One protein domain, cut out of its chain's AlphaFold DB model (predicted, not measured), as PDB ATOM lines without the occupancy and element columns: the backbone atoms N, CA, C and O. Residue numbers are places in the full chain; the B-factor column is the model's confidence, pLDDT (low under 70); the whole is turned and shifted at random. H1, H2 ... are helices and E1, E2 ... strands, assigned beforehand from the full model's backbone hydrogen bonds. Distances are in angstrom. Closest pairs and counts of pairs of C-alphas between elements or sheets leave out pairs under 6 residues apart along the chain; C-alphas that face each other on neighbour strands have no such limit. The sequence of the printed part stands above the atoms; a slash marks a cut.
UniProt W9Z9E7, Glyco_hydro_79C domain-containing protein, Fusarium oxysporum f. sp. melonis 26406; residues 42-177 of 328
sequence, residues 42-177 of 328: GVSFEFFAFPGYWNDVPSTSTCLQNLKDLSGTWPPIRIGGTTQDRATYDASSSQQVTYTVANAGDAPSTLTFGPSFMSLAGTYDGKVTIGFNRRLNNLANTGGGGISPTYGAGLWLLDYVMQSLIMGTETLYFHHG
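What this domain is: This is residues 42 to 177 of the 328 residues of the protein "Glyco_hydro_79C domain-containing protein" of Fusarium oxysporum f. sp. melonis 26406 (UniProt W9Z9E7). Picture a loose pair of small sheets, one of four parallel strands in the body's core and one of three strands off one end of it, with a wide, free loop holding the long helix H4 swung far out from both. H2 sits out on another side, and H3 leads from the small sheet E3 E5 E4 back toward the parallel one. The printed part has 136 residues, with four named helices and seven named strands in the order E1, H1, H2, E2, E3, E4, E5, H3, E6, H4, E7; the parallel sheet runs E6, E2, E1, E7, and the small sheet, E3, E5, E4, is mixed. The class is mixed, helices and strands, with 66 residues, under half of those printed, in named elements. The whole is only just compact, close to loose, with a radius of gyration of the C-alphas of 16.7 A and spans of 48 by 43 by 24 A.

Where its parts are: Find C-alpha 42 at (38.803, -20.656, -42.884), where strand E1, residues 42 to 45, begins. From there go on to H1, residues 50 to 55, and H2, residues 59 to 71, which is 18.4 A from first to last C-alpha. Strand E2, residues 77 to 79, comes next, then E3, residues 87 to 89, E4, residues 97 to 99, and E5, residues 111 to 113. H3 holds residues 115 to 121, and E6 residues 128 to 130. Look for C-alpha 151 at (59.498, -44.736, -30.445): there H4 begins, and it runs to residue 166, 22.5 A long. E7, residues 172 to 176, is 13.0 A long and ends at C-alpha 176, at (30.777, -25.613, -37.331).

How they stand to each other: Start at E1 and E7, parallel at 32 degrees, where N 44 and O 174 are 2.8 A apart, within hydrogen-bond range. On E1's other side E2 is parallel at 22 degrees, with N 78 and O 43 at 2.8 A. E6 is an edge strand, parallel to E2 at 24 degrees, with N 129 and O 77 at 2.8 A. E1, H1, H2 and E2 form a strand-helix-strand unit, two parallel neighbour strands with helices between them along the chain, and its crossover is right-handed. E6, H4 and E7 form a split one, with E2 and E1 between its strands in the sheet, also right-handed. H1 only grazes this sheet, with residues 50 to 53; H3 only grazes it, with residues 118 to 121. H1 and H2 only just touch, only at the corner by their link, with 3 pairs of C-alphas within 8 A; the closest, those of Tyr 53 and Thr 60, are 6.3 A apart. H1 and H3 are close but not clearly touching: the closest C-alphas, of Pro 51 and Phe 117, are 7.1 A apart. In the small sheet, E4 and E5 are a hairpin, antiparallel at 164 degrees, with N 98 and O 112 at 2.8 A. E3 is parallel to E5 at 36 degrees, with N 88 and O 111 at 2.8 A. H4 touches no helix. In H1, H2, H3 and H4 every O i to N i+4 pair is within hydrogen-bond range.

The domain as a whole: The two C-alphas farthest apart, those of Leu 70 and Gly 146, are 49.1 A from each other. Residues 143 to 169, of which 151 to 166 belong to H4, stand free; the body without them spans 45 by 29 by 23 A. The links E4 to E5 and E6 to H4 are long, and the printed part has no cut. The mean pLDDT of the printed part is 72.1; residues 85, 91, 115 and 130 to 177 are under 70, and the mean for H4 is 38.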
ATOM      1  N   GLY A  42      39.284 -19.340 -42.475       88.12
ATOM      2  CA  GLY A  42      38.803 -20.656 -42.884       88.12
ATOM      3  C   GLY A  42      37.593 -21.151 -42.089       88.12
ATOM      4  O   GLY A  42      37.299 -20.693 -40.981       88.12
ATOM      5  N   VAL A  43      36.903 -22.152 -42.638       91.25
ATOM      6  CA  VAL A  43      35.690 -22.747 -42.049       91.25
ATOM      7  C   VAL A  43      35.955 -24.200 -41.686       91.25
ATOM      8  O   VAL A  43      36.337 -24.992 -42.537       91.25
ATOM      9  N   SER A  44      35.752 -24.601 -40.434       90.12
ATOM     10  CA  SER A  44      35.816 -26.019 -40.070       90.12
ATOM     11  C   SER A  44      34.422 -26.621 -39.955       90.12
ATOM     12  O   SER A  44      33.556 -25.992 -39.377       90.12
ATOM     13  N   PHE A  45      34.223 -27.851 -40.422       90.94
ATOM     14  CA  PHE A  45      33.000 -28.634 -40.248       90.94
ATOM     15  C   PHE A  45      33.281 -29.878 -39.402       90.94
ATOM     16  O   PHE A  45      34.260 -30.590 -39.650       90.94
ATOM     17  N   GLU A  46      32.422 -30.149 -38.417       88.56
ATOM     18  CA  GLU A  46      32.441 -31.392 -37.645       88.56
ATOM     19  C   GLU A  46      32.224 -32.600 -38.568       88.56
ATOM     20  O   GLU A  46      31.390 -32.572 -39.474       88.56
ATOM     21  N   PHE A  47      32.998 -33.665 -38.345       84.31
ATOM     22  CA  PHE A  47      33.192 -34.731 -39.329       84.31
ATOM     23  C   PHE A  47      31.879 -35.399 -39.748       84.31
ATOM     24  O   PHE A  47      31.611 -35.518 -40.940       84.31
ATOM     25  N   PHE A  48      31.025 -35.779 -38.793       91.69
ATOM     26  CA  PHE A  48      29.734 -36.398 -39.113       91.69
ATOM     27  C   PHE A  48      28.743 -35.440 -39.793       91.69
ATOM     28  O   PHE A  48      27.863 -35.891 -40.520       91.69
ATOM     29  N   ALA A  49      28.867 -34.135 -39.539       92.88
ATOM     30  CA  ALA A  49      27.926 -33.122 -39.998       92.88
ATOM     31  C   ALA A  49      28.284 -32.563 -41.384       92.88
ATOM     32  O   ALA A  49      27.406 -32.033 -42.064       92.88
ATOM     33  N   PHE A  50      29.546 -32.691 -41.817       94.75
ATOM     34  CA  PHE A  50      30.036 -32.173 -43.099       94.75
ATOM     35  C   PHE A  50      29.140 -32.549 -44.299       94.75
ATOM     36  O   PHE A  50      28.731 -31.634 -45.019       94.75
ATOM     37  N   PRO A  51      28.735 -33.822 -44.495       94.88
ATOM     38  CA  PRO A  51      27.848 -34.175 -45.601       94.88
ATOM     39  C   PRO A  51      26.495 -33.455 -45.559       94.88
ATOM     40  O   PRO A  51      26.003 -33.004 -46.589       94.88
ATOM     41  N   GLY A  52      25.922 -33.274 -44.366       94.81
ATOM     42  CA  GLY A  52      24.666 -32.543 -44.191       94.81
ATOM     43  C   GLY A  52      24.795 -31.057 -44.536       94.81
ATOM     44  O   GLY A  52      23.892 -30.491 -45.147       94.81
ATOM     45  N   TYR A  53      25.930 -30.423 -44.217       95.25
ATOM     46  CA  TYR A  53      26.192 -29.040 -44.629       95.25
ATOM     47  C   TYR A  53      26.266 -28.889 -46.151       95.25
ATOM     48  O   TYR A  53      25.835 -27.864 -46.676       95.25
ATOM     49  N   TRP A  54      26.790 -29.893 -46.851       93.25
ATOM     50  CA  TRP A  54      26.929 -29.865 -48.308       93.25
ATOM     51  C   TRP A  54      25.620 -30.157 -49.040       93.25
ATOM     52  O   TRP A  54      25.301 -29.494 -50.023       93.25
ATOM     53  N   ASN A  55      24.864 -31.143 -48.560       93.75
ATOM     54  CA  ASN A  55      23.689 -31.639 -49.273       93.75
ATOM     55  C   ASN A  55      22.391 -30.949 -48.838       93.75
ATOM     56  O   ASN A  55      21.493 -30.762 -49.655       93.75
ATOM     57  N   ASP A  56      22.289 -30.564 -47.561       93.62
ATOM     58  CA  ASP A  56      21.006 -30.206 -46.946       93.62
ATOM     59  C   ASP A  56      20.948 -28.769 -46.409       93.62
ATOM     60  O   ASP A  56      19.924 -28.362 -45.846       93.62
ATOM     61  N   VAL A  57      22.041 -28.007 -46.514       93.81
ATOM     62  CA  VAL A  57      22.135 -26.621 -46.033       93.81
ATOM     63  C   VAL A  57      22.476 -25.705 -47.215       93.81
ATOM     64  O   VAL A  57      23.652 -25.466 -47.492       93.81
ATOM     65  N   PRO A  58      21.460 -25.164 -47.919       90.62
ATOM     66  CA  PRO A  58      21.665 -24.357 -49.126       90.62
ATOM     67  C   PRO A  58      22.525 -23.106 -48.908       90.62
ATOM     68  O   PRO A  58      23.187 -22.643 -49.832       90.62
ATOM     69  N   SER A  59      22.536 -22.559 -47.688       92.12
ATOM     70  CA  SER A  59      23.365 -21.409 -47.323       92.12
ATOM     71  C   SER A  59      24.867 -21.698 -47.371       92.12
ATOM     72  O   SER A  59      25.630 -20.753 -47.554       92.12
ATOM     73  N   THR A  60      25.308 -22.958 -47.258       95.50
ATOM     74  CA  THR A  60      26.738 -23.310 -47.209       95.50
ATOM     75  C   THR A  60      27.489 -22.820 -48.444       95.50
ATOM     76  O   THR A  60      28.488 -22.115 -48.306       95.50
ATOM     77  N   SER A  61      27.007 -23.137 -49.648       93.62
ATOM     78  CA  SER A  61      27.678 -22.735 -50.890       93.62
ATOM     79  C   SER A  61      27.654 -21.219 -51.079       93.62
ATOM     80  O   SER A  61      28.689 -20.627 -51.375       93.62
ATOM     81  N   THR A  62      26.513 -20.570 -50.827       96.62
ATOM     82  CA  THR A  62      26.374 -19.111 -50.946       96.62
ATOM     83  C   THR A  62      27.267 -18.365 -49.954       96.62
ATOM     84  O   THR A  62      27.923 -17.400 -50.334       96.62
ATOM     85  N   CYS A  63      27.347 -18.800 -48.693       95.44
ATOM     86  CA  CYS A  63      28.220 -18.160 -47.709       95.44
ATOM     87  C   CYS A  63      29.702 -18.310 -48.074       95.44
ATOM     88  O   CYS A  63      30.450 -17.338 -48.008       95.44
ATOM     89  N   LEU A  64      30.135 -19.504 -48.497       96.81
ATOM     90  CA  LEU A  64      31.515 -19.715 -48.944       96.81
ATOM     91  C   LEU A  64      31.831 -18.880 -50.196       96.81
ATOM     92  O   LEU A  64      32.918 -18.312 -50.291       96.81
ATOM     93  N   GLN A  65      30.872 -18.750 -51.117       96.88
ATOM     94  CA  GLN A  65      30.996 -17.909 -52.306       96.88
ATOM     95  C   GLN A  65      31.117 -16.424 -51.944       96.88
ATOM     96  O   GLN A  65      31.994 -15.750 -52.465       96.88
ATOM     97  N   ASN A  66      30.317 -15.924 -51.002       96.62
ATOM     98  CA  ASN A  66      30.418 -14.543 -50.526       96.62
ATOM     99  C   ASN A  66      31.819 -14.234 -49.949       96.62
ATOM    100  O   ASN A  66      32.370 -13.162 -50.195       96.62
ATOM    101  N   LEU A  67      32.415 -15.170 -49.195       94.56
ATOM    102  CA  LEU A  67      33.788 -15.031 -48.684       94.56
ATOM    103  C   LEU A  67      34.829 -15.054 -49.814       94.56
ATOM    104  O   LEU A  67      35.804 -14.298 -49.777       94.56
ATOM    105  N   LYS A  68      34.601 -15.880 -50.842       96.12
ATOM    106  CA  LYS A  68      35.417 -15.892 -52.058       96.12
ATOM    107  C   LYS A  68      35.321 -14.588 -52.835       96.12
ATOM    108  O   LYS A  68      36.345 -14.078 -53.271       96.12
ATOM    109  N   ASP A  69      34.128 -14.038 -52.996       96.31
ATOM    110  CA  ASP A  69      33.923 -12.800 -53.749       96.31
ATOM    111  C   ASP A  69      34.614 -11.610 -53.070       96.31
ATOM    112  O   ASP A  69      35.080 -10.699 -53.752       96.31
ATOM    113  N   LEU A  70      34.748 -11.639 -51.737       91.38
ATOM    114  CA  LEU A  70      35.537 -10.658 -50.990       91.38
ATOM    115  C   LEU A  70      37.047 -10.836 -51.170       91.38
ATOM    116  O   LEU A  70      37.752  -9.861 -51.414       91.38
ATOM    117  N   SER A  71      37.550 -12.054 -50.968       91.06
ATOM    118  CA  SER A  71      38.995 -12.325 -50.883       91.06
ATOM    119  C   SER A  71      39.649 -12.634 -52.234       91.06
ATOM    120  O   SER A  71      40.869 -12.579 -52.351       91.06
ATOM    121  N   GLY A  72      38.856 -12.943 -53.259       94.00
ATOM    122  CA  GLY A  72      39.314 -13.405 -54.570       94.00
ATOM    123  C   GLY A  72      39.665 -14.897 -54.622       94.00
ATOM    124  O   GLY A  72      39.913 -15.417 -55.709       94.00
ATOM    125  N   THR A  73      39.648 -15.608 -53.491       93.88
ATOM    126  CA  THR A  73      39.978 -17.037 -53.407       93.88
ATOM    127  C   THR A  73      39.012 -17.775 -52.485       93.88
ATOM    128  O   THR A  73      38.401 -17.184 -51.601       93.88
ATOM    129  N   TRP A  74      38.831 -19.080 -52.680       94.81
ATOM    130  CA  TRP A  74      37.960 -19.858 -51.797       94.81
ATOM    131  C   TRP A  74      38.529 -19.910 -50.367       94.81
ATOM    132  O   TRP A  74      39.720 -20.201 -50.214       94.81
ATOM    133  N   PRO A  75      37.713 -19.680 -49.316       94.00
ATOM    134  CA  PRO A  75      38.179 -19.852 -47.947       94.00
ATOM    135  C   PRO A  75      38.593 -21.313 -47.723       94.00
ATOM    136  O   PRO A  75      37.870 -22.228 -48.110       94.00
ATOM    137  N   PRO A  76      39.739 -21.591 -47.094       92.56
ATOM    138  CA  PRO A  76      40.115 -22.967 -46.808       92.56
ATOM    139  C   PRO A  76      39.115 -23.595 -45.828       92.56
ATOM    140  O   PRO A  76      38.645 -22.945 -44.888       92.56
ATOM    141  N   ILE A  77      38.813 -24.882 -46.014       91.81
ATOM    142  CA  ILE A  77      37.945 -25.630 -45.103       91.81
ATOM    143  C   ILE A  77      38.710 -26.701 -44.334       91.81
ATOM    144  O   ILE A  77      39.656 -27.295 -44.847       91.81
ATOM    145  N   ARG A  78      38.275 -26.987 -43.104       91.25
ATOM    146  CA  ARG A  78      38.755 -28.127 -42.312       91.25
ATOM    147  C   ARG A  78      37.618 -29.087 -41.990       91.25
ATOM    148  O   ARG A  78      36.718 -28.728 -41.238       91.25
ATOM    149  N   ILE A  79      37.718 -30.340 -42.410       86.06
ATOM    150  CA  ILE A  79      36.766 -31.393 -42.034       86.06
ATOM    151  C   ILE A  79      37.372 -32.236 -40.915       86.06
ATOM    152  O   ILE A  79      38.436 -32.830 -41.081       86.06
ATOM    153  N   GLY A  80      36.715 -32.290 -39.760       82.19
ATOM    154  CA  GLY A  80      37.197 -33.054 -38.613       82.19
ATOM    155  C   GLY A  80      36.571 -32.589 -37.308       82.19
ATOM    156  O   GLY A  80      35.736 -31.699 -37.300       82.19
ATOM    157  N   GLY A  81      37.032 -33.094 -36.173       77.75
ATOM    158  CA  GLY A  81      36.455 -32.750 -34.869       77.75
ATOM    159  C   GLY A  81      36.307 -33.987 -34.003       77.75
ATOM    160  O   GLY A  81      36.898 -35.022 -34.304       77.75
ATOM    161  N   THR A  82      35.520 -33.894 -32.936       78.06
ATOM    162  CA  THR A  82      35.438 -34.986 -31.951       78.06
ATOM    163  C   THR A  82      34.817 -36.240 -32.559       78.06
ATOM    164  O   THR A  82      35.177 -37.359 -32.197       78.06
ATOM    165  N   THR A  83      33.884 -36.084 -33.502       82.06
ATOM    166  CA  THR A  83      33.273 -37.249 -34.151       82.06
ATOM    167  C   THR A  83      34.216 -37.911 -35.136       82.06
ATOM    168  O   THR A  83      34.101 -39.109 -35.358       82.06
ATOM    169  N   GLN A  84      35.222 -37.202 -35.647       79.94
ATOM    170  CA  GLN A  84      36.252 -37.840 -36.458       79.94
ATOM    171  C   GLN A  84      36.957 -38.952 -35.680       79.94
ATOM    172  O   GLN A  84      37.118 -40.045 -36.205       79.94
ATOM    173  N   ASP A  85      37.256 -38.728 -34.399       68.81
ATOM    174  CA  ASP A  85      37.839 -39.740 -33.512       68.81
ATOM    175  C   ASP A  85      36.873 -40.869 -33.136       68.81
ATOM    176  O   ASP A  85      37.261 -41.803 -32.445       68.81
ATOM    177  N   ARG A  86      35.615 -40.817 -33.573       79.75
ATOM    178  CA  ARG A  86      34.600 -41.865 -33.372       79.75
ATOM    179  C   ARG A  86      34.286 -42.609 -34.671       79.75
ATOM    180  O   ARG A  86      33.513 -43.568 -34.658       79.75
ATOM    181  N   ALA A  87      34.868 -42.170 -35.787       77.69
ATOM    182  CA  ALA A  87      34.501 -42.621 -37.116       77.69
ATOM    183  C   ALA A  87      35.274 -43.870 -37.551       77.69
ATOM    184  O   ALA A  87      36.493 -43.970 -37.409       77.69
ATOM    185  N   THR A  88      34.551 -44.823 -38.130       76.62
ATOM    186  CA  THR A  88      35.076 -46.071 -38.691       76.62
ATOM    187  C   THR A  88      34.976 -46.003 -40.211       76.62
ATOM    188  O   THR A  88      33.880 -45.851 -40.743       76.62
ATOM    189  N   TYR A  89      36.098 -46.110 -40.920       72.81
ATOM    190  CA  TYR A  89      36.049 -46.211 -42.377       72.81
ATOM    191  C   TYR A  89      35.476 -47.568 -42.794       72.81
ATOM    192  O   TYR A  89      35.916 -48.599 -42.284       72.81
ATOM    193  N   ASP A  90      34.524 -47.549 -43.721       73.00
ATOM    194  CA  ASP A  90      33.939 -48.720 -44.364       73.00
ATOM    195  C   ASP A  90      34.024 -48.539 -45.883       73.00
ATOM    196  O   ASP A  90      33.263 -47.781 -46.485       73.00
ATOM    197  N   ALA A  91      34.966 -49.247 -46.508       63.25
ATOM    198  CA  ALA A  91      35.194 -49.188 -47.950       63.25
ATOM    199  C   ALA A  91      34.009 -49.717 -48.779       63.25
ATOM    200  O   ALA A  91      33.908 -49.395 -49.961       63.25
ATOM    201  N   SER A  92      33.134 -50.529 -48.176       75.44
ATOM    202  CA  SER A  92      31.945 -51.086 -48.826       75.44
ATOM    203  C   SER A  92      30.711 -50.195 -48.683       75.44
ATOM    204  O   SER A  92      29.729 -50.380 -49.404       75.44
ATOM    205  N   SER A  93      30.760 -49.208 -47.784       78.50
ATOM    206  CA  SER A  93      29.659 -48.276 -47.582       78.50
ATOM    207  C   SER A  93      29.472 -47.384 -48.807       78.50
ATOM    208  O   SER A  93      30.380 -46.668 -49.232       78.50
ATOM    209  N   SER A  94      28.252 -47.370 -49.344       86.94
ATOM    210  CA  SER A  94      27.847 -46.412 -50.376       86.94
ATOM    211  C   SER A  94      27.505 -45.032 -49.799       86.94
ATOM    212  O   SER A  94      27.367 -44.065 -50.548       86.94
ATOM    213  N   GLN A  95      27.346 -44.927 -48.476       89.62
ATOM    214  CA  GLN A  95      26.927 -43.705 -47.795       89.62
ATOM    215  C   GLN A  95      28.128 -42.827 -47.442       89.62
ATOM    216  O   GLN A  95      29.178 -43.320 -47.031       89.62
ATOM    217  N   GLN A  96      27.943 -41.506 -47.541       85.88
ATOM    218  CA  GLN A  96      28.959 -40.539 -47.119       85.88
ATOM    219  C   GLN A  96      29.235 -40.701 -45.620       85.88
ATOM    220  O   GLN A  96      30.377 -40.831 -45.199       85.88
ATOM    221  N   VAL A  97      28.187 -40.783 -44.806       91.62
ATOM    222  CA  VAL A  97      28.298 -41.058 -43.375       91.62
ATOM    223  C   VAL A  97      27.071 -41.830 -42.900       91.62
ATOM    224  O   VAL A  97      25.980 -41.672 -43.442       91.62
ATOM    225  N   THR A  98      27.227 -42.697 -41.905       93.19
ATOM    226  CA  THR A  98      26.123 -43.432 -41.278       93.19
ATOM    227  C   THR A  98      26.299 -43.432 -39.769       93.19
ATOM    228  O   THR A  98      27.366 -43.754 -39.249       93.19
ATOM    229  N   TYR A  99      25.248 -43.045 -39.056       93.25
ATOM    230  CA  TYR A  99      25.236 -42.968 -37.602       93.25
ATOM    231  C   TYR A  99      23.807 -43.048 -37.067       93.25
ATOM    232  O   TYR A  99      22.833 -42.925 -37.806       93.25
ATOM    233  N   THR A 100      23.682 -43.234 -35.758       93.06
ATOM    234  CA  THR A 100      22.405 -43.164 -35.045       93.06
ATOM    235  C   THR A 100      22.588 -42.305 -33.805       93.06
ATOM    236  O   THR A 100      23.607 -42.394 -33.122       93.06
ATOM    237  N   VAL A 101      21.604 -41.456 -33.533       88.88
ATOM    238  CA  VAL A 101      21.568 -40.544 -32.388       88.88
ATOM    239  C   VAL A 101      20.193 -40.612 -31.739       88.88
ATOM    240  O   VAL A 101      19.208 -40.899 -32.418       88.88
ATOM    241  N   ALA A 102      20.127 -40.365 -30.431       87.94
ATOM    242  CA  ALA A 102      18.855 -40.312 -29.718       87.94
ATOM    243  C   ALA A 102      18.044 -39.078 -30.137       87.94
ATOM    244  O   ALA A 102      16.840 -39.175 -30.351       87.94
ATOM    245  N   ASN A 103      18.720 -37.937 -30.313       87.62
ATOM    246  CA  ASN A 103      18.123 -36.693 -30.782       87.62
ATOM    247  C   ASN A 103      18.909 -36.130 -31.969       87.62
ATOM    248  O   ASN A 103      20.128 -36.250 -32.042       87.62
ATOM    249  N   ALA A 104      18.219 -35.433 -32.875       80.62
ATOM    250  CA  ALA A 104      18.830 -34.858 -34.077       80.62
ATOM    251  C   ALA A 104      19.940 -33.822 -33.788       80.62
ATOM    252  O   ALA A 104      20.777 -33.572 -34.651       80.62
ATOM    253  N   GLY A 105      19.952 -33.229 -32.589       74.31
ATOM    254  CA  GLY A 105      20.978 -32.281 -32.143       74.31
ATOM    255  C   GLY A 105      22.210 -32.921 -31.493       74.31
ATOM    256  O   GLY A 105      23.141 -32.191 -31.138       74.31
ATOM    257  N   ASP A 106      22.234 -34.245 -31.325       79.50
ATOM    258  CA  ASP A 106      23.344 -34.949 -30.683       79.50
ATOM    259  C   ASP A 106      24.473 -35.225 -31.683       79.50
ATOM    260  O   ASP A 106      24.246 -35.527 -32.856       79.50
ATOM    261  N   ALA A 107      25.715 -35.177 -31.203       82.81
ATOM    262  CA  ALA A 107      26.850 -35.714 -31.943       82.81
ATOM    263  C   ALA A 107      26.955 -37.231 -31.687       82.81
ATOM    264  O   ALA A 107      26.976 -37.641 -30.520       82.81
ATOM    265  N   PRO A 108      27.069 -38.079 -32.726       87.00
ATOM    266  CA  PRO A 108      27.108 -39.526 -32.552       87.00
ATOM    267  C   PRO A 108      28.311 -39.980 -31.718       87.00
ATOM    268  O   PRO A 108      29.418 -39.441 -31.824       87.00
ATOM    269  N   SER A 109      28.105 -41.001 -30.883       84.94
ATOM    270  CA  SER A 109      29.172 -41.668 -30.120       84.94
ATOM    271  C   SER A 109      29.979 -42.655 -30.975       84.94
ATOM    272  O   SER A 109      31.127 -42.946 -30.649       84.94
ATOM    273  N   THR A 110      29.401 -43.125 -32.084       84.31
ATOM    274  CA  THR A 110      30.027 -43.963 -33.114       84.31
ATOM    275  C   THR A 110      29.388 -43.678 -34.472       84.31
ATOM    276  O   THR A 110      28.205 -43.346 -34.550       84.31
ATOM    277  N   LEU A 111      30.168 -43.803 -35.541       88.31
ATOM    278  CA  LEU A 111      29.716 -43.616 -36.915       88.31
ATOM    279  C   LEU A 111      30.609 -44.382 -37.886       88.31
ATOM    280  O   LEU A 111      31.768 -44.684 -37.582       88.31
ATOM    281  N   THR A 112      30.083 -44.647 -39.074       83.75
ATOM    282  CA  THR A 112      30.848 -45.148 -40.215       83.75
ATOM    283  C   THR A 112      30.854 -44.125 -41.349       83.75
ATOM    284  O   THR A 112      29.957 -43.288 -41.446       83.75
ATOM    285  N   PHE A 113      31.882 -44.153 -42.193       79.81
ATOM    286  CA  PHE A 113      31.972 -43.312 -43.390       79.81
ATOM    287  C   PHE A 113      32.634 -44.086 -44.531       79.81
ATOM    288  O   PHE A 113      33.475 -44.950 -44.282       79.81
ATOM    289  N   GLY A 114      32.245 -43.782 -45.769       70.56
ATOM    290  CA  GLY A 114      32.712 -44.488 -46.964       70.56
ATOM    291  C   GLY A 114      33.468 -43.600 -47.959       70.56
ATOM    292  O   GLY A 114      33.660 -42.404 -47.714       70.56
ATOM    293  N   PRO A 115      33.896 -44.160 -49.107       69.19
ATOM    294  CA  PRO A 115      34.606 -43.425 -50.158       69.19
ATOM    295  C   PRO A 115      33.887 -42.150 -50.623       69.19
ATOM    296  O   PRO A 115      34.534 -41.135 -50.869       69.19
ATOM    297  N   SER A 116      32.550 -42.168 -50.680       78.19
ATOM    298  CA  SER A 116      31.746 -41.029 -51.137       78.19
ATOM    299  C   SER A 116      31.867 -39.792 -50.238       78.19
ATOM    300  O   SER A 116      31.648 -38.683 -50.720       78.19
ATOM    301  N   PHE A 117      32.277 -39.940 -48.971       80.19
ATOM    302  CA  PHE A 117      32.630 -38.814 -48.096       80.19
ATOM    303  C   PHE A 117      33.839 -38.045 -48.629       80.19
ATOM    304  O   PHE A 117      33.828 -36.819 -48.705       80.19
ATOM    305  N   MET A 118      34.882 -38.785 -49.013       75.75
ATOM    306  CA  MET A 118      36.117 -38.214 -49.547       75.75
ATOM    307  C   MET A 118      35.876 -37.629 -50.936       75.75
ATOM    308  O   MET A 118      36.363 -36.541 -51.228       75.75
ATOM    309  N   SER A 119      35.054 -38.292 -51.758       77.44
ATOM    310  CA  SER A 119      34.600 -37.729 -53.032       77.44
ATOM    311  C   SER A 119      33.846 -36.412 -52.831       77.44
ATOM    312  O   SER A 119      34.117 -35.466 -53.558       77.44
ATOM    313  N   LEU A 120      32.950 -36.320 -51.836       82.25
ATOM    314  CA  LEU A 120      32.233 -35.083 -51.512       82.25
ATOM    315  C   LEU A 120      33.194 -33.966 -51.090       82.25
ATOM    316  O   LEU A 120      33.095 -32.859 -51.611       82.25
ATOM    317  N   ALA A 121      34.149 -34.256 -50.204       75.50
ATOM    318  CA  ALA A 121      35.190 -33.302 -49.821       75.50
ATOM    319  C   ALA A 121      35.990 -32.805 -51.037       75.50
ATOM    320  O   ALA A 121      36.260 -31.613 -51.147       75.50
ATOM    321  N   GLY A 122      36.288 -33.696 -51.986       73.94
ATOM    322  CA  GLY A 122      36.962 -33.366 -53.243       73.94
ATOM    323  C   GLY A 122      36.135 -32.544 -54.238       73.94
ATOM    324  O   GLY A 122      36.691 -32.108 -55.239       73.94
ATOM    325  N   THR A 123      34.839 -32.311 -53.992       87.69
ATOM    326  CA  THR A 123      34.028 -31.389 -54.815       87.69
ATOM    327  C   THR A 123      34.250 -29.922 -54.469       87.69
ATOM    328  O   THR A 123      33.759 -29.053 -55.185       87.69
ATOM    329  N   TYR A 124      34.939 -29.628 -53.362       89.50
ATOM    330  CA  TYR A 124      35.212 -28.254 -52.980       89.50
ATOM    331  C   TYR A 124      36.359 -27.672 -53.807       89.50
ATOM    332  O   TYR A 124      37.451 -28.231 -53.842       89.50
ATOM    333  N   ASP A 125      36.119 -26.511 -54.414       88.50
ATOM    334  CA  ASP A 125      37.109 -25.814 -55.243       88.50
ATOM    335  C   ASP A 125      38.257 -25.185 -54.426       88.50
ATOM    336  O   ASP A 125      39.299 -24.830 -54.979       88.50
ATOM    337  N   GLY A 126      38.064 -24.986 -53.117       87.00
ATOM    338  CA  GLY A 126      39.078 -24.438 -52.216       87.00
ATOM    339  C   GLY A 126      39.955 -25.500 -51.554       87.00
ATOM    340  O   GLY A 126      39.765 -26.704 -51.711       87.00
ATOM    341  N   LYS A 127      40.926 -25.053 -50.747       86.38
ATOM    342  CA  LYS A 127      41.789 -25.970 -49.984       86.38
ATOM    343  C   LYS A 127      40.970 -26.725 -48.932       86.38
ATOM    344  O   LYS A 127      40.263 -26.107 -48.136       86.38
ATOM    345  N   VAL A 128      41.131 -28.046 -48.878       77.31
ATOM    346  CA  VAL A 128      40.517 -28.910 -47.861       77.31
ATOM    347  C   VAL A 128      41.599 -29.493 -46.960       77.31
ATOM    348  O   VAL A 128      42.474 -30.225 -47.415       77.31
ATOM    349  N   THR A 129      41.500 -29.220 -45.662       82.00
ATOM    350  CA  THR A 129      42.280 -29.884 -44.617       82.00
ATOM    351  C   THR A 129      41.414 -30.947 -43.954       82.00
ATOM    352  O   THR A 129      40.390 -30.639 -43.349       82.00
ATOM    353  N   ILE A 130      41.814 -32.212 -44.019       69.19
ATOM    354  CA  ILE A 130      41.115 -33.290 -43.310       69.19
ATOM    355  C   ILE A 130      41.881 -33.578 -42.019       69.19
ATOM    356  O   ILE A 130      43.087 -33.807 -42.047       69.19
ATOM    357  N   GLY A 131      41.193 -33.537 -40.876       63.34
ATOM    358  CA  GLY A 131      41.799 -33.885 -39.591       63.34
ATOM    359  C   GLY A 131      42.265 -35.344 -39.562       63.34
ATOM    360  O   GLY A 131      41.850 -36.164 -40.382       63.34
ATOM    361  N   PHE A 132      43.132 -35.693 -38.617       56.03
ATOM    362  CA  PHE A 132      43.595 -37.070 -38.473       56.03
ATOM    363  C   PHE A 132      42.693 -37.843 -37.504       56.03
ATOM    364  O   PHE A 132      42.499 -37.422 -36.368       56.03
ATOM    365  N   ASN A 133      42.147 -38.975 -37.952       59.81
ATOM    366  CA  ASN A 133      41.251 -39.824 -37.168       59.81
ATOM    367  C   ASN A 133      42.052 -40.770 -36.252       59.81
ATOM    368  O   ASN A 133      42.815 -41.599 -36.750       59.81
ATOM    369  N   ARG A 134      41.851 -40.695 -34.925       53.75
ATOM    370  CA  ARG A 134      42.485 -41.600 -33.938       53.75
ATOM    371  C   ARG A 134      41.543 -42.667 -33.343       53.75
ATOM    372  O   ARG A 134      41.924 -43.357 -32.394       53.75
ATOM    373  N   ARG A 135      40.331 -42.810 -33.895       56.97
ATOM    374  CA  ARG A 135      39.277 -43.816 -33.628       56.97
ATOM    375  C   ARG A 135      39.219 -44.363 -32.195       56.97
ATOM    376  O   ARG A 135      39.437 -45.555 -32.032       56.97
ATOM    377  N   LEU A 136      38.913 -43.571 -31.162       55.22
ATOM    378  CA  LEU A 136      38.719 -44.025 -29.765       55.22
ATOM    379  C   LEU A 136      39.782 -45.030 -29.253       55.22
ATOM    380  O   LEU A 136      39.497 -45.821 -28.356       55.22
ATOM    381  N   ASN A 137      40.994 -45.046 -29.822       52.09
ATOM    382  CA  ASN A 137      42.000 -46.082 -29.558       52.09
ATOM    383  C   ASN A 137      41.571 -47.532 -29.930       52.09
ATOM    384  O   ASN A 137      42.047 -48.508 -29.347       52.09
ATOM    385  N   ASN A 138      40.661 -47.701 -30.892       49.12
ATOM    386  CA  ASN A 138      40.087 -48.977 -31.317       49.12
ATOM    387  C   ASN A 138      41.015 -49.716 -32.298       49.12
ATOM    388  O   ASN A 138      40.930 -49.570 -33.523       49.12
ATOM    389  N   LEU A 139      41.852 -50.562 -31.693       44.22
ATOM    390  CA  LEU A 139      42.872 -51.437 -32.280       44.22
ATOM    391  C   LEU A 139      42.386 -52.331 -33.439       44.22
ATOM    392  O   LEU A 139      43.209 -52.797 -34.222       44.22
ATOM    393  N   ALA A 140      41.077 -52.578 -33.575       40.47
ATOM    394  CA  ALA A 140      40.542 -53.506 -34.574       40.47
ATOM    395  C   ALA A 140      40.436 -52.920 -36.000       40.47
ATOM    396  O   ALA A 140      40.353 -53.700 -36.942       40.47
ATOM    397  N   ASN A 141      40.466 -51.586 -36.193       42.47
ATOM    398  CA  ASN A 141      40.444 -50.983 -37.550       42.47
ATOM    399  C   ASN A 141      41.816 -50.660 -38.132       42.47
ATOM    400  O   ASN A 141      41.895 -50.325 -39.310       42.47
ATOM    401  N   THR A 142      42.870 -50.645 -37.322       40.78
ATOM    402  CA  THR A 142      44.173 -50.102 -37.734       40.78
ATOM    403  C   THR A 142      45.209 -51.175 -38.030       40.78
ATOM    404  O   THR A 142      46.384 -50.846 -38.080       40.78
ATOM    405  N   GLY A 143      44.793 -52.432 -38.232       35.75
ATOM    406  CA  GLY A 143      45.651 -53.495 -38.761       35.75
ATOM    407  C   GLY A 143      47.046 -53.554 -38.126       35.75
ATOM    408  O   GLY A 143      48.021 -53.168 -38.758       35.75
ATOM    409  N   GLY A 144      47.138 -54.072 -36.897       34.06
ATOM    410  CA  GLY A 144      48.408 -54.472 -36.280       34.06
ATOM    411  C   GLY A 144      48.812 -53.639 -35.064       34.06
ATOM    412  O   GLY A 144      49.214 -52.482 -35.169       34.06
ATOM    413  N   GLY A 145      48.752 -54.252 -33.879       37.44
ATOM    414  CA  GLY A 145      49.434 -53.734 -32.697       37.44
ATOM    415  C   GLY A 145      50.951 -53.724 -32.913       37.44
ATOM    416  O   GLY A 145      51.499 -54.674 -33.465       37.44
ATOM    417  N   GLY A 146      51.614 -52.651 -32.464       43.91
ATOM    418  CA  GLY A 146      53.078 -52.566 -32.443       43.91
ATOM    419  C   GLY A 146      53.720 -51.375 -33.158       43.91
ATOM    420  O   GLY A 146      54.930 -51.416 -33.318       43.91
ATOM    421  N   ILE A 147      52.980 -50.330 -33.573       44.78
ATOM    422  CA  ILE A 147      53.570 -49.120 -34.203       44.78
ATOM    423  C   ILE A 147      53.242 -47.828 -33.433       44.78
ATOM    424  O   ILE A 147      54.155 -47.115 -33.032       44.78
ATOM    425  N   SER A 148      51.976 -47.527 -33.133       37.81
ATOM    426  CA  SER A 148      51.598 -46.272 -32.449       37.81
ATOM    427  C   SER A 148      52.144 -46.070 -31.019       37.81
ATOM    428  O   SER A 148      52.351 -44.916 -30.650       37.81
ATOM    429  N   PRO A 149      52.415 -47.117 -30.205       37.56
ATOM    430  CA  PRO A 149      53.139 -46.961 -28.942       37.56
ATOM    431  C   PRO A 149      54.668 -47.095 -29.098       37.56
ATOM    432  O   PRO A 149      55.372 -47.202 -28.098       37.56
ATOM    433  N   THR A 150      55.203 -47.135 -30.326       40.22
ATOM    434  CA  THR A 150      56.653 -47.244 -30.550       40.22
ATOM    435  C   THR A 150      57.330 -45.887 -30.596       40.22
ATOM    436  O   THR A 150      56.752 -44.881 -31.009       40.22
ATOM    437  N   TYR A 151      58.618 -45.886 -30.267       39.84
ATOM    438  CA  TYR A 151      59.498 -44.736 -30.445       39.84
ATOM    439  C   TYR A 151      59.525 -44.218 -31.902       39.84
ATOM    440  O   TYR A 151      59.676 -43.019 -32.118       39.84
ATOM    441  N   GLY A 152      59.261 -45.072 -32.904       37.72
ATOM    442  CA  GLY A 152      59.155 -44.679 -34.318       37.72
ATOM    443  C   GLY A 152      57.965 -43.759 -34.632       37.72
ATOM    444  O   GLY A 152      58.111 -42.827 -35.419       37.72
ATOM    445  N   ALA A 153      56.819 -43.936 -33.963       38.62
ATOM    446  CA  ALA A 153      55.691 -43.001 -34.058       38.62
ATOM    447  C   ALA A 153      55.996 -41.657 -33.365       38.62
ATOM    448  O   ALA A 153      55.500 -40.617 -33.795       38.62
ATOM    449  N   GLY A 154      56.863 -41.666 -32.343       36.50
ATOM    450  CA  GLY A 154      57.425 -40.457 -31.733       36.50
ATOM    451  C   GLY A 154      58.360 -39.685 -32.671       36.50
ATOM    452  O   GLY A 154      58.285 -38.461 -32.715       36.50
ATOM    453  N   LEU A 155      59.183 -40.377 -33.468       36.94
ATOM    454  CA  LEU A 155      60.059 -39.755 -34.472       36.94
ATOM    455  C   LEU A 155      59.281 -39.218 -35.684       36.94
ATOM    456  O   LEU A 155      59.585 -38.131 -36.162       36.94
ATOM    457  N   TRP A 156      58.242 -39.927 -36.132       41.44
ATOM    458  CA  TRP A 156      57.345 -39.440 -37.185       41.44
ATOM    459  C   TRP A 156      56.543 -38.206 -36.738       41.44
ATOM    460  O   TRP A 156      56.456 -37.233 -37.477       41.44
ATOM    461  N   LEU A 157      56.017 -38.198 -35.504       40.50
ATOM    462  CA  LEU A 157      55.329 -37.034 -34.932       40.50
ATOM    463  C   LEU A 157      56.279 -35.839 -34.768       40.50
ATOM    464  O   LEU A 157      55.893 -34.718 -35.081       40.50
ATOM    465  N   LEU A 158      57.511 -36.069 -34.302       38.28
ATOM    466  CA  LEU A 158      58.544 -35.038 -34.192       38.28
ATOM    467  C   LEU A 158      58.850 -34.416 -35.565       38.28
ATOM    468  O   LEU A 158      58.842 -33.196 -35.678       38.28
ATOM    469  N   ASP A 159      59.059 -35.226 -36.604       37.75
ATOM    470  CA  ASP A 159      59.347 -34.758 -37.966       37.75
ATOM    471  C   ASP A 159      58.160 -33.987 -38.579       37.75
ATOM    472  O   ASP A 159      58.323 -32.882 -39.091       37.75
ATOM    473  N   TYR A 160      56.932 -34.487 -38.412       40.44
ATOM    474  CA  TYR A 160      55.720 -33.841 -38.929       40.44
ATOM    475  C   TYR A 160      55.376 -32.531 -38.192       40.44
ATOM    476  O   TYR A 160      54.913 -31.568 -38.806       40.44
ATOM    477  N   VAL A 161      55.631 -32.462 -36.877       41.62
ATOM    478  CA  VAL A 161      55.473 -31.244 -36.060       41.62
ATOM    479  C   VAL A 161      56.564 -30.223 -36.379       41.62
ATOM    480  O   VAL A 161      56.253 -29.044 -36.515       41.62
ATOM    481  N   MET A 162      57.816 -30.644 -36.569       38.66
ATOM    482  CA  MET A 162      58.897 -29.742 -36.983       38.66
ATOM    483  C   MET A 162      58.664 -29.191 -38.397       38.66
ATOM    484  O   MET A 162      58.832 -27.992 -38.608       38.66
ATOM    485  N   GLN A 163      58.177 -30.009 -39.338       35.16
ATOM    486  CA  GLN A 163      57.756 -29.544 -40.667       35.16
ATOM    487  C   GLN A 163      56.557 -28.581 -40.589       35.16
ATOM    488  O   GLN A 163      56.577 -27.542 -41.238       35.16
ATOM    489  N   SER A 164      55.569 -28.840 -39.724       38.12
ATOM    490  CA  SER A 164      54.411 -27.946 -39.522       38.12
ATOM    491  C   SER A 164      54.770 -26.619 -38.826       38.12
ATOM    492  O   SER A 164      54.123 -25.603 -39.070       38.12
ATOM    493  N   LEU A 165      55.797 -26.602 -37.966       36.84
ATOM    494  CA  LEU A 165      56.275 -25.406 -37.256       36.84
ATOM    495  C   LEU A 165      57.242 -24.552 -38.095       36.84
ATOM    496  O   LEU A 165      57.239 -23.333 -37.949       36.84
ATOM    497  N   ILE A 166      58.003 -25.154 -39.019       36.69
ATOM    498  CA  ILE A 166      58.752 -24.423 -40.064       36.69
ATOM    499  C   ILE A 166      57.792 -23.687 -41.025       36.69
ATOM    500  O   ILE A 166      58.182 -22.701 -41.645       36.69
ATOM    501  N   MET A 167      56.527 -24.111 -41.109       35.50
ATOM    502  CA  MET A 167      55.527 -23.584 -42.045       35.50
ATOM    503  C   MET A 167      54.694 -22.384 -41.554       35.50
ATOM    504  O   MET A 167      53.905 -21.881 -42.337       35.50
ATOM    505  N   GLY A 168      54.844 -21.902 -40.311       41.75
ATOM    506  CA  GLY A 168      54.232 -20.641 -39.838       41.75
ATOM    507  C   GLY A 168      52.709 -20.511 -40.051       41.75
ATOM    508  O   GLY A 168      52.279 -19.943 -41.042       41.75
ATOM    509  N   THR A 169      51.898 -20.991 -39.097       49.00
ATOM    510  CA  THR A 169      50.413 -21.010 -39.085       49.00
ATOM    511  C   THR A 169      49.712 -20.094 -40.111       49.00
ATOM    512  O   THR A 169      49.527 -18.903 -39.876       49.00
ATOM    513  N   GLU A 170      49.258 -20.682 -41.222       56.72
ATOM    514  CA  GLU A 170      48.761 -19.954 -42.403       56.72
ATOM    515  C   GLU A 170      47.274 -19.538 -42.332       56.72
ATOM    516  O   GLU A 170      46.827 -18.683 -43.097       56.72
ATOM    517  N   THR A 171      46.444 -20.164 -41.484       57.16
ATOM    518  CA  THR A 171      44.975 -19.972 -41.503       57.16
ATOM    519  C   THR A 171      44.305 -20.356 -40.177       57.16
ATOM    520  O   THR A 171      44.642 -21.378 -39.577       57.16
ATOM    521  N   LEU A 172      43.294 -19.586 -39.751       52.50
ATOM    522  CA  LEU A 172      42.379 -19.943 -38.660       52.50
ATOM    523  C   LEU A 172      41.110 -20.621 -39.188       52.50
ATOM    524  O   LEU A 172      40.446 -20.081 -40.065       52.50
ATOM    525  N   TYR A 173      40.723 -21.759 -38.604       60.34
ATOM    526  CA  TYR A 173      39.488 -22.461 -38.964       60.34
ATOM    527  C   TYR A 173      38.430 -22.344 -37.866       60.34
ATOM    528  O   TYR A 173      38.610 -22.868 -36.767       60.34
ATOM    529  N   PHE A 174      37.291 -21.725 -38.173       59.44
ATOM    530  CA  PHE A 174      36.189 -21.582 -37.219       59.44
ATOM    531  C   PHE A 174      35.208 -22.744 -37.325       59.44
ATOM    532  O   PHE A 174      34.638 -23.013 -38.385       59.44
ATOM    533  N   HIS A 175      35.041 -23.460 -36.217       53.81
ATOM    534  CA  HIS A 175      34.307 -24.717 -36.186       53.81
ATOM    535  C   HIS A 175      32.799 -24.533 -36.368       53.81
ATOM    536  O   HIS A 175      32.189 -23.656 -35.769       53.81
ATOM    537  N   HIS A 176      32.202 -25.401 -37.173       68.38
ATOM    538  CA  HIS A 176      30.777 -25.613 -37.331       68.38
ATOM    539  C   HIS A 176      30.455 -27.004 -36.792       68.38
ATOM    540  O   HIS A 176      30.919 -28.007 -37.338       68.38
ATOM    541  N   GLY A 177      29.704 -27.043 -35.692       61.31
ATOM    542  CA  GLY A 177      29.294 -28.262 -34.998       61.31
ATOM    543  C   GLY A 177      28.000 -28.861 -35.556       61.31
ATOM    544  O   GLY A 177      27.720 -28.793 -36.750       61.31
TER     545      GLY A 177